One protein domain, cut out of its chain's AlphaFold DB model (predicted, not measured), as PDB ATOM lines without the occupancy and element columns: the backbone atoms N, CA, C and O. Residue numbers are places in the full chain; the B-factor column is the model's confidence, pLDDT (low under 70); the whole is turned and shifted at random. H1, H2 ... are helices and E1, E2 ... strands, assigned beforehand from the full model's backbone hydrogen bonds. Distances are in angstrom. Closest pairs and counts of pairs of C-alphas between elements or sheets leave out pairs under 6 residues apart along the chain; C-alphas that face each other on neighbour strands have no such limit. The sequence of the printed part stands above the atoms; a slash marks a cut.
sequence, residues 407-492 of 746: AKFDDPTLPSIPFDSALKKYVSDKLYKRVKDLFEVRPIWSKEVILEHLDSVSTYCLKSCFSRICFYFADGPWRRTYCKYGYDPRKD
ATOM      1  N   ALA A 407       5.026  19.750 105.500       94.94
ATOM      2  CA  ALA A 407       5.154  21.132 105.060       94.94
ATOM      3  C   ALA A 407       4.575  21.322 103.653       94.94
ATOM      4  O   ALA A 407       4.564  20.395 102.831       94.94
ATOM      5  N   LYS A 408       4.128  22.540 103.377       96.25
ATOM      6  CA  LYS A 408       3.708  23.039 102.067       96.25
ATOM      7  C   LYS A 408       4.695  24.075 101.543       96.25
ATOM      8  O   LYS A 408       5.496  24.629 102.294       96.25
ATOM      9  N   PHE A 409       4.615  24.369 100.251       96.38
ATOM     10  CA  PHE A 409       5.432  25.408  99.625       96.38
ATOM     11  C   PHE A 409       5.199  26.800 100.233       96.38
ATOM     12  O   PHE A 409       6.159  27.545 100.426       96.38
ATOM     13  N   ASP A 410       3.946  27.130 100.556       96.31
ATOM     14  CA  ASP A 410       3.538  28.463 101.029       96.31
ATOM     15  C   ASP A 410       3.738  28.671 102.543       96.31
ATOM     16  O   ASP A 410       3.489  29.764 103.049       96.31
ATOM     17  N   ASP A 411       4.177  27.647 103.287       95.31
ATOM     18  CA  ASP A 411       4.356  27.757 104.739       95.31
ATOM     19  C   ASP A 411       5.466  28.786 105.053       95.31
ATOM     20  O   ASP A 411       6.589  28.648 104.554       95.31
ATOM     21  N   PRO A 412       5.223  29.813 105.893       93.06
ATOM     22  CA  PRO A 412       6.178  30.909 106.086       93.06
ATOM     23  C   PRO A 412       7.517  30.431 106.670       93.06
ATOM     24  O   PRO A 412       8.580  30.955 106.333       93.06
ATOM     25  N   THR A 413       7.482  29.383 107.494       93.00
ATOM     26  CA  THR A 413       8.651  28.741 108.102       93.00
ATOM     27  C   THR A 413       8.549  27.227 107.962       93.00
ATOM     28  O   THR A 413       7.587  26.632 108.446       93.00
ATOM     29  N   LEU A 414       9.551  26.598 107.348       94.31
ATOM     30  CA  LEU A 414       9.640  25.137 107.271       94.31
ATOM     31  C   LEU A 414      10.154  24.539 108.597       94.31
ATOM     32  O   LEU A 414      10.851  25.232 109.345       94.31
ATOM     33  N   PRO A 415       9.859  23.260 108.902       94.44
ATOM     34  CA  PRO A 415      10.289  22.619 110.144       94.44
ATOM     35  C   PRO A 415      11.817  22.621 110.344       94.44
ATOM     36  O   PRO A 415      12.578  22.048 109.562       94.44
ATOM     37  N   SER A 416      12.263  23.228 111.445       93.81
ATOM     38  CA  SER A 416      13.672  23.293 111.860       93.81
ATOM     39  C   SER A 416      14.082  22.202 112.855       93.81
ATOM     40  O   SER A 416      15.270  21.920 112.987       93.81
ATOM     41  N   ILE A 417      13.114  21.576 113.534       92.06
ATOM     42  CA  ILE A 417      13.314  20.533 114.553       92.06
ATOM     43  C   ILE A 417      12.211  19.457 114.479       92.06
ATOM     44  O   ILE A 417      11.100  19.751 114.027       92.06
ATOM     45  N   PRO A 418      12.484  18.217 114.933       92.06
ATOM     46  CA  PRO A 418      11.462  17.184 115.108       92.06
ATOM     47  C   PRO A 418      10.498  17.496 116.262       92.06
ATOM     48  O   PRO A 418      10.850  18.184 117.215       92.06
ATOM     49  N   PHE A 419       9.298  16.909 116.222       87.81
ATOM     50  CA  PHE A 419       8.371  16.915 117.362       87.81
ATOM     51  C   PHE A 419       8.904  16.069 118.538       87.81
ATOM     52  O   PHE A 419       9.492  15.008 118.325       87.81
ATOM     53  N   ASP A 420       8.571  16.421 119.784       86.94
ATOM     54  CA  ASP A 420       8.937  15.627 120.978       86.94
ATOM     55  C   ASP A 420       8.437  14.172 120.920       86.94
ATOM     56  O   ASP A 420       9.060  13.242 121.439       86.94
ATOM     57  N   SER A 421       7.303  13.950 120.249       84.19
ATOM     58  CA  SER A 421       6.720  12.626 120.010       84.19
ATOM     59  C   SER A 421       7.516  11.770 119.016       84.19
ATOM     60  O   SER A 421       7.307  10.559 118.958       84.19
ATOM     61  N   ALA A 422       8.428  12.369 118.245       85.75
ATOM     62  CA  ALA A 422       9.414  11.673 117.424       85.75
ATOM     63  C   ALA A 422      10.668  11.309 118.229       85.75
ATOM     64  O   ALA A 422      11.182  10.201 118.090       85.75
ATOM     65  N   LEU A 423      11.126  12.196 119.122       84.94
ATOM     66  CA  LEU A 423      12.276  11.938 120.000       84.94
ATOM     67  C   LEU A 423      12.040  10.738 120.934       84.94
ATOM     68  O   LEU A 423      12.963   9.979 121.207       84.94
ATOM     69  N   LYS A 424      10.787  10.523 121.355       82.25
ATOM     70  CA  LYS A 424      10.358   9.379 122.180       82.25
ATOM     71  C   LYS A 424      10.226   8.048 121.417       82.25
ATOM     72  O   LYS A 424       9.901   7.039 122.036       82.25
ATOM     73  N   LYS A 425      10.440   8.008 120.093       82.75
ATOM     74  CA  LYS A 425      10.352   6.767 119.299       82.75
ATOM     75  C   LYS A 425      11.695   6.054 119.241       82.75
ATOM     76  O   LYS A 425      12.706   6.640 118.846       82.75
ATOM     77  N   TYR A 426      11.674   4.758 119.548       85.00
ATOM     78  CA  TYR A 426      12.816   3.888 119.309       85.00
ATOM     79  C   TYR A 426      13.154   3.835 117.811       85.00
ATOM     80  O   TYR A 426      12.288   3.644 116.957       85.00
ATOM     81  N   VAL A 427      14.438   4.024 117.521       87.31
ATOM     82  CA  VAL A 427      15.075   3.876 116.211       87.31
ATOM     83  C   VAL A 427      16.475   3.364 116.517       87.31
ATOM     84  O   VAL A 427      17.162   3.982 117.329       87.31
ATOM     85  N   SER A 428      16.902   2.262 115.904       90.75
ATOM     86  CA  SER A 428      18.236   1.711 116.155       90.75
ATOM     87  C   SER A 428      19.332   2.656 115.652       90.75
ATOM     88  O   SER A 428      19.220   3.228 114.564       90.75
ATOM     89  N   ASP A 429      20.419   2.808 116.412       91.62
ATOM     90  CA  ASP A 429      21.458   3.804 116.110       91.62
ATOM     91  C   ASP A 429      22.146   3.560 114.762       91.62
ATOM     92  O   ASP A 429      22.467   4.513 114.052       91.62
ATOM     93  N   LYS A 430      22.277   2.290 114.344       92.25
ATOM     94  CA  LYS A 430      22.732   1.917 112.992       92.25
ATOM     95  C   LYS A 430      21.854   2.561 111.913       92.25
ATOM     96  O   LYS A 430      22.386   3.106 110.950       92.25
ATOM     97  N   LEU A 431      20.527   2.506 112.064       92.56
ATOM     98  CA  LEU A 431      19.580   3.078 111.106       92.56
ATOM     99  C   LEU A 431      19.527   4.606 111.209       92.56
ATOM    100  O   LEU A 431      19.556   5.276 110.179       92.56
ATOM    101  N   TYR A 432      19.485   5.154 112.429       94.62
ATOM    102  CA  TYR A 432      19.457   6.601 112.658       94.62
ATOM    103  C   TYR A 432      20.700   7.283 112.083       94.62
ATOM    104  O   TYR A 432      20.570   8.189 111.260       94.62
ATOM    105  N   LYS A 433      21.902   6.798 112.435       95.06
ATOM    106  CA  LYS A 433      23.160   7.300 111.874       95.06
ATOM    107  C   LYS A 433      23.167   7.159 110.354       95.06
ATOM    108  O   LYS A 433      23.384   8.146 109.664       95.06
ATOM    109  N   ARG A 434      22.834   5.977 109.821       94.25
ATOM    110  CA  ARG A 434      22.865   5.736 108.373       94.25
ATOM    111  C   ARG A 434      21.955   6.676 107.582       94.25
ATOM    112  O   ARG A 434      22.373   7.186 106.548       94.25
ATOM    113  N   VAL A 435      20.722   6.893 108.036       95.19
ATOM    114  CA  VAL A 435      19.796   7.815 107.364       95.19
ATOM    115  C   VAL A 435      20.254   9.261 107.550       95.19
ATOM    116  O   VAL A 435      20.196  10.026 106.591       95.19
ATOM    117  N   LYS A 436      20.778   9.633 108.726       95.56
ATOM    118  CA  LYS A 436      21.327  10.973 108.958       95.56
ATOM    119  C   LYS A 436      22.486  11.268 108.004       95.56
ATOM    120  O   LYS A 436      22.429  12.279 107.318       95.56
ATOM    121  N   ASP A 437      23.460  10.364 107.884       94.88
ATOM    122  CA  ASP A 437      24.610  10.501 106.979       94.88
ATOM    123  C   ASP A 437      24.163  10.746 105.516       94.88
ATOM    124  O   ASP A 437      24.752  11.562 104.812       94.88
ATOM    125  N   LEU A 438      23.079  10.101 105.059       95.31
ATOM    126  CA  LEU A 438      22.500  10.338 103.725       95.31
ATOM    127  C   LEU A 438      21.861  11.732 103.588       95.31
ATOM    128  O   LEU A 438      21.961  12.339 102.520       95.31
ATOM    129  N   PHE A 439      21.235  12.251 104.649       96.25
ATOM    130  CA  PHE A 439      20.680  13.611 104.689       96.25
ATOM    131  C   PHE A 439      21.743  14.710 104.864       96.25
ATOM    132  O   PHE A 439      21.491  15.849 104.476       96.25
ATOM    133  N   GLU A 440      22.926  14.395 105.402       94.44
ATOM    134  CA  GLU A 440      24.085  15.304 105.385       94.44
ATOM    135  C   GLU A 440      24.698  15.422 103.978       94.44
ATOM    136  O   GLU A 440      25.129  16.501 103.583       94.44
ATOM    137  N   VAL A 441      24.713  14.332 103.197       93.31
ATOM    138  CA  VAL A 441      25.287  14.311 101.835       93.31
ATOM    139  C   VAL A 441      24.325  14.868 100.773       93.31
ATOM    140  O   VAL A 441      24.771  15.438  99.779       93.31
ATOM    141  N   ARG A 442      23.010  14.716 100.961       94.94
ATOM    142  CA  ARG A 442      21.960  15.254 100.080       94.94
ATOM    143  C   ARG A 442      20.743  15.639 100.931       94.94
ATOM    144  O   ARG A 442      20.176  14.762 101.575       94.94
ATOM    145  N   PRO A 443      20.290  16.905 100.939       96.75
ATOM    146  CA  PRO A 443      19.279  17.353 101.897       96.75
ATOM    147  C   PRO A 443      17.847  16.910 101.561       96.75
ATOM    148  O   PRO A 443      16.998  16.925 102.454       96.75
ATOM    149  N   ILE A 444      17.553  16.526 100.308       98.06
ATOM    150  CA  ILE A 444      16.197  16.190  99.842       98.06
ATOM    151  C   ILE A 444      16.166  14.878  99.045       98.06
ATOM    152  O   ILE A 444      16.854  14.731  98.030       98.06
ATOM    153  N   TRP A 445      15.295  13.954  99.457       97.44
ATOM    154  CA  TRP A 445      15.209  12.590  98.927       97.44
ATOM    155  C   TRP A 445      13.773  12.082  98.734       97.44
ATOM    156  O   TRP A 445      12.893  12.315  99.561       97.44
ATOM    157  N   SER A 446      13.561  11.264  97.706       95.81
ATOM    158  CA  SER A 446      12.431  10.341  97.606       95.81
ATOM    159  C   SER A 446      12.615   9.164  98.573       95.81
ATOM    160  O   SER A 446      13.734   8.779  98.925       95.81
ATOM    161  N   LYS A 447      11.506   8.556  99.010       93.94
ATOM    162  CA  LYS A 447      11.550   7.360  99.867       93.94
ATOM    163  C   LYS A 447      12.159   6.172  99.118       93.94
ATOM    164  O   LYS A 447      12.890   5.375  99.700       93.94
ATOM    165  N   GLU A 448      11.836   6.067  97.838       92.94
ATOM    166  CA  GLU A 448      12.179   4.969  96.946       92.94
ATOM    167  C   GLU A 448      13.699   4.892  96.747       92.94
ATOM    168  O   GLU A 448      14.282   3.834  96.970       92.94
ATOM    169  N   VAL A 449      14.361   6.026  96.484       94.69
ATOM    170  CA  VAL A 449      15.824   6.068  96.328       94.69
ATOM    171  C   VAL A 449      16.552   5.972  97.681       94.69
ATOM    172  O   VAL A 449      17.636   5.391  97.741       94.69
ATOM    173  N   ILE A 450      15.976   6.437  98.803       94.62
ATOM    174  CA  ILE A 450      16.563   6.169 100.137       94.62
ATOM    175  C   ILE A 450      16.631   4.666 100.431       94.62
ATOM    176  O   ILE A 450      17.645   4.203 100.956       94.62
ATOM    177  N   LEU A 451      15.599   3.892 100.079       93.62
ATOM    178  CA  LEU A 451      15.581   2.443 100.316       93.62
ATOM    179  C   LEU A 451      16.739   1.719  99.607       93.62
ATOM    180  O   LEU A 451      17.259   0.747 100.145       93.62
ATOM    181  N   GLU A 452      17.219   2.235  98.472       94.19
ATOM    182  CA  GLU A 452      18.383   1.697  97.749       94.19
ATOM    183  C   GLU A 452      19.723   1.883  98.492       94.19
ATOM    184  O   GLU A 452      20.717   1.248  98.138       94.19
ATOM    185  N   HIS A 453      19.775   2.716  99.538       93.06
ATOM    186  CA  HIS A 453      20.971   2.996 100.352       93.06
ATOM    187  C   HIS A 453      20.957   2.304 101.733       93.06
ATOM    188  O   HIS A 453      21.892   2.469 102.534       93.06
ATOM    189  N   LEU A 454      19.904   1.531 102.015       92.00
ATOM    190  CA  LEU A 454      19.651   0.849 103.282       92.00
ATOM    191  C   LEU A 454      19.699  -0.677 103.123       92.00
ATOM    192  O   LEU A 454      19.567  -1.223 102.030       92.00
ATOM    193  N   ASP A 455      19.899  -1.372 104.243       84.75
ATOM    194  CA  ASP A 455      19.590  -2.802 104.327       84.75
ATOM    195  C   ASP A 455      18.043  -2.976 104.377       84.75
ATOM    196  O   ASP A 455      17.306  -1.987 104.392       84.75
ATOM    197  N   SER A 456      17.511  -4.203 104.400       81.56
ATOM    198  CA  SER A 456      16.055  -4.452 104.392       81.56
ATOM    199  C   SER A 456      15.359  -3.947 105.669       81.56
ATOM    200  O   SER A 456      15.326  -4.633 106.687       81.56
ATOM    201  N   VAL A 457      14.801  -2.734 105.611       86.19
ATOM    202  CA  VAL A 457      14.198  -2.011 106.745       86.19
ATOM    203  C   VAL A 457      12.685  -1.882 106.562       86.19
ATOM    204  O   VAL A 457      12.210  -1.465 105.504       86.19
ATOM    205  N   SER A 458      11.912  -2.188 107.611       86.25
ATOM    206  CA  SER A 458      10.449  -2.070 107.574       86.25
ATOM    207  C   SER A 458       9.994  -0.615 107.388       86.25
ATOM    208  O   SER A 458      10.625   0.335 107.866       86.25
ATOM    209  N   THR A 459       8.852  -0.416 106.722       84.69
ATOM    210  CA  THR A 459       8.336   0.943 106.468       84.69
ATOM    211  C   THR A 459       7.980   1.697 107.754       84.69
ATOM    212  O   THR A 459       8.010   2.928 107.760       84.69
ATOM    213  N   TYR A 460       7.693   0.986 108.851       83.00
ATOM    214  CA  TYR A 460       7.495   1.574 110.174       83.00
ATOM    215  C   TYR A 460       8.810   2.082 110.776       83.00
ATOM    216  O   TYR A 460       8.888   3.250 111.159       83.00
ATOM    217  N   CYS A 461       9.864   1.259 110.788       88.50
ATOM    218  CA  CYS A 461      11.176   1.660 111.300       88.50
ATOM    219  C   CYS A 461      11.753   2.842 110.508       88.50
ATOM    220  O   CYS A 461      12.294   3.774 111.104       88.50
ATOM    221  N   LEU A 462      11.561   2.868 109.182       90.50
ATOM    222  CA  LEU A 462      11.972   4.000 108.351       90.50
ATOM    223  C   LEU A 462      11.165   5.278 108.649       90.50
ATOM    224  O   LEU A 462      11.763   6.340 108.796       90.50
ATOM    225  N   LYS A 463       9.836   5.193 108.821       89.56
ATOM    226  CA  LYS A 463       9.000   6.339 109.240       89.56
ATOM    227  C   LYS A 463       9.405   6.879 110.616       89.56
ATOM    228  O   LYS A 463       9.482   8.091 110.793       89.56
ATOM    229  N   SER A 464       9.690   6.004 111.578       89.50
ATOM    230  CA  SER A 464      10.185   6.405 112.902       89.50
ATOM    231  C   SER A 464      11.577   7.040 112.821       89.50
ATOM    232  O   SER A 464      11.833   8.023 113.513       89.50
ATOM    233  N   CYS A 465      12.446   6.570 111.920       93.06
ATOM    234  CA  CYS A 465      13.740   7.196 111.645       93.06
ATOM    235  C   CYS A 465      13.590   8.605 111.043       93.06
ATOM    236  O   CYS A 465      14.114   9.568 111.604       93.06
ATOM    237  N   PHE A 466      12.804   8.745 109.968       94.88
ATOM    238  CA  PHE A 466      12.502  10.033 109.330       94.88
ATOM    239  C   PHE A 466      11.961  11.061 110.327       94.88
ATOM    240  O   PHE A 466      12.449  12.189 110.340       94.88
ATOM    241  N   SER A 467      11.086  10.632 111.250       92.81
ATOM    242  CA  SER A 467      10.515  11.487 112.302       92.81
ATOM    243  C   SER A 467      11.550  12.306 113.088       92.81
ATOM    244  O   SER A 467      11.247  13.419 113.516       92.81
ATOM    245  N   ARG A 468      12.783  11.795 113.224       93.62
ATOM    246  CA  ARG A 468      13.902  12.403 113.965       93.62
ATOM    247  C   ARG A 468      14.943  13.125 113.083       93.62
ATOM    248  O   ARG A 468      15.940  13.593 113.633       93.62
ATOM    249  N   ILE A 469      14.776  13.181 111.754       95.75
ATOM    250  CA  ILE A 469      15.817  13.640 110.799       95.75
ATOM    251  C   ILE A 469      15.304  14.647 109.750       95.75
ATOM    252  O   ILE A 469      16.021  15.587 109.399       95.75
ATOM    253  N   CYS A 470      14.087  14.470 109.239       96.56
ATOM    254  CA  CYS A 470      13.567  15.215 108.091       96.56
ATOM    255  C   CYS A 470      12.059  15.463 108.215       96.56
ATOM    256  O   CYS A 470      11.368  14.683 108.851       96.56
ATOM    257  N   PHE A 471      11.524  16.493 107.560       96.31
ATOM    258  CA  PHE A 471      10.082  16.669 107.334       96.31
ATOM    259  C   PHE A 471       9.686  16.171 105.932       96.31
ATOM    260  O   PHE A 471      10.539  15.745 105.156       96.31
ATOM    261  N   TYR A 472       8.391  16.173 105.604       96.56
ATOM    262  CA  TYR A 472       7.865  15.737 104.300       96.56
ATOM    263  C   TYR A 472       7.146  16.880 103.567       96.56
ATOM    264  O   TYR A 472       6.318  17.562 104.167       96.56
ATOM    265  N   PHE A 473       7.419  17.067 102.272       96.69
ATOM    266  CA  PHE A 473       6.734  18.057 101.434       96.69
ATOM    267  C   PHE A 473       5.448  17.486 100.815       96.69
ATOM    268  O   PHE A 473       5.483  16.509 100.061       96.69
ATOM    269  N   ALA A 474       4.304  18.120 101.088       94.69
ATOM    270  CA  ALA A 474       3.010  17.732 100.524       94.69
ATOM    271  C   ALA A 474       2.802  18.228  99.084       94.69
ATOM    272  O   ALA A 474       2.350  17.460  98.234       94.69
ATOM    273  N   ASP A 475       3.130  19.495  98.816       95.69
ATOM    274  CA  ASP A 475       2.908  20.175  97.538       95.69
ATOM    275  C   ASP A 475       4.159  20.938  97.055       95.69
ATOM    276  O   ASP A 475       5.259  20.773  97.591       95.69
ATOM    277  N   GLY A 476       4.006  21.709  95.974       96.31
ATOM    278  CA  GLY A 476       5.090  22.472  95.363       96.31
ATOM    279  C   GLY A 476       6.131  21.626  94.610       96.31
ATOM    280  O   GLY A 476       5.886  20.453  94.301       96.31
ATOM    281  N   PRO A 477       7.319  22.193  94.322       97.44
ATOM    282  CA  PRO A 477       8.312  21.572  93.445       97.44
ATOM    283  C   PRO A 477       8.926  20.298  94.042       97.44
ATOM    284  O   PRO A 477       9.199  19.337  93.324       97.44
ATOM    285  N   TRP A 478       9.090  20.256  95.367       97.81
ATOM    286  CA  TRP A 478       9.657  19.123  96.114       97.81
ATOM    287  C   TRP A 478       8.592  18.193  96.720       97.81
ATOM    288  O   TRP A 478       8.918  17.366  97.572       97.81
ATOM    289  N   ARG A 479       7.323  18.291  96.297       96.19
ATOM    290  CA  ARG A 479       6.233  17.393  96.728       96.19
ATOM    291  C   ARG A 479       6.651  15.914  96.715       96.19
ATOM    292  O   ARG A 479       7.372  15.468  95.828       96.19
ATOM    293  N   ARG A 480       6.139  15.122  97.659       95.62
ATOM    294  CA  ARG A 480       6.452  13.686  97.826       95.62
ATOM    295  C   ARG A 480       7.915  13.364  98.179       95.62
ATOM    296  O   ARG A 480       8.275  12.188  98.207       95.62
ATOM    297  N   THR A 481       8.737  14.361  98.510       97.56
ATOM    298  CA  THR A 481      10.091  14.154  99.049       97.56
ATOM    299  C   THR A 481      10.153  14.394 100.558       97.56
ATOM    300  O   THR A 481       9.285  15.033 101.159       97.56
ATOM    301  N   TYR A 482      11.214  13.872 101.163       97.75
ATOM    302  CA  TYR A 482      11.635  14.142 102.527       97.75
ATOM    303  C   TYR A 482      12.795  15.138 102.500       97.75
ATOM    304  O   TYR A 482      13.739  14.954 101.732       97.75
ATOM    305  N   CYS A 483      12.736  16.164 103.344       97.88
ATOM    306  CA  CYS A 483      13.708  17.254 103.415       97.88
ATOM    307  C   CYS A 483      14.307  17.337 104.821       97.88
ATOM    308  O   CYS A 483      13.566  17.322 105.804       97.88
ATOM    309  N   LYS A 484      15.638  17.418 104.935       97.44
ATOM    310  CA  LYS A 484      16.342  17.559 106.219       97.44
ATOM    311  C   LYS A 484      15.776  18.737 107.024       97.44
ATOM    312  O   LYS A 484      15.543  19.811 106.468       97.44
ATOM    313  N   TYR A 485      15.594  18.554 108.335       97.19
ATOM    314  CA  TYR A 485      15.221  19.654 109.226       97.19
ATOM    315  C   TYR A 485      16.206  20.828 109.115       97.19
ATOM    316  O   TYR A 485      17.422  20.628 109.088       97.19
ATOM    317  N   GLY A 486      15.670  22.048 109.051       95.12
ATOM    318  CA  GLY A 486      16.454  23.288 108.975       95.12
ATOM    319  C   GLY A 486      16.971  23.674 107.582       95.12
ATOM    320  O   GLY A 486      17.518  24.764 107.445       95.12
ATOM    321  N   TYR A 487      16.778  22.845 106.549       97.38
ATOM    322  CA  TYR A 487      17.048  23.222 105.155       97.38
ATOM    323  C   TYR A 487      15.777  23.770 104.485       97.38
ATOM    324  O   TYR A 487      14.696  23.199 104.634       97.38
ATOM    325  N   ASP A 488      15.907  24.875 103.745       97.19
ATOM    326  CA  ASP A 488      14.811  25.525 103.018       97.19
ATOM    327  C   ASP A 488      15.190  25.688 101.534       97.19
ATOM    328  O   ASP A 488      15.880  26.650 101.183       97.19
ATOM    329  N   PRO A 489      14.763  24.773 100.643       97.44
ATOM    330  CA  PRO A 489      15.186  24.779  99.241       97.44
ATOM    331  C   PRO A 489      14.677  25.998  98.459       97.44
ATOM    332  O   PRO A 489      15.261  26.370  97.446       97.44
ATOM    333  N   ARG A 490      13.649  26.699  98.958       96.75
ATOM    334  CA  ARG A 490      13.134  27.948  98.366       96.75
ATOM    335  C   ARG A 490      14.122  29.117  98.493       96.75
ATOM    336  O   ARG A 490      13.853  30.192  97.968       96.75
ATOM    337  N   LYS A 491      15.239  28.921  99.207       95.75
ATOM    338  CA  LYS A 491      16.331  29.891  99.403       95.75
ATOM    339  C   LYS A 491      17.658  29.457  98.764       95.75
ATOM    340  O   LYS A 491      18.624  30.205  98.831       95.75
ATOM    341  N   ASP A 492      17.707  28.271  98.159       96.31
ATOM    342  CA  ASP A 492      18.897  27.702  97.523       96.31
ATOM    343  C   ASP A 492      18.572  27.341  96.063       96.31
ATOM    344  O   ASP A 492      17.944  26.300  95.833       96.31
TER     345      ASP A 492
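What this domain is: This is residues 407 to 492 of the 746 residues of the protein "Tau95 domain-containing protein" of Plasmodium fragile (UniProt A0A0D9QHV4). A small hairpin of two short strands, E1 and E2, sits near the middle, with helices H1 to H4 gathered toward one end of the domain and loops and both ends of the printed part toward the other. H2, the longest helix, and H4 cross at a steep angle, while H1 and H3 lie farther out. The 86 printed residues hold, in order, H1, H2, H3, H4, E1 and E2, and the two strands are antiparallel. The class is mostly helix, though under half of the residues are in named elements. The whole is compact and rounded, with a radius of gyration of the C-alphas of 12.5 A and spans of 34 by 28 by 20 A.

How they stand to each other: H1, residues 420 to 423, only just touches H4, residues 459 to 467, with 3 pairs of C-alphas within 8 A; the closest are Ala 422 and Ser 467, 5.2 A. H2, residues 429 to 441, touches H4 with residues 431 to 435 alone, at a steep tilt of 60 degrees, the same way; the closest C-alphas are Tyr 432 and Cys 465, 5.8 A. H3, residues 447 to 451, is near H4. E1, residues 470 to 473, and E2, residues 482 to 484, form an antiparallel hairpin, with N 471 and O 483 2.8 A apart. Residues 444 to 445 pair antiparallel with 482 to 483 of E2. Every O i to N i+4 pair is within hydrogen-bond range in H2, H3 and H4; H1 is too short for one.

Where its parts are: H1 begins at C-alpha 420, (8.937, 15.627, 120.978). H2 is 18.1 A long, H4 12.2 A and E1 10.0 A. E2 ends at C-alpha 484, (16.342, 17.559, 106.219).

The domain as a whole: The C-alphas farthest apart, Pro 412 and Ser 456, are 36.8 A apart. The printed part has no cut, no link between named elements is long, and no printed residue is under 70 in pLDDT.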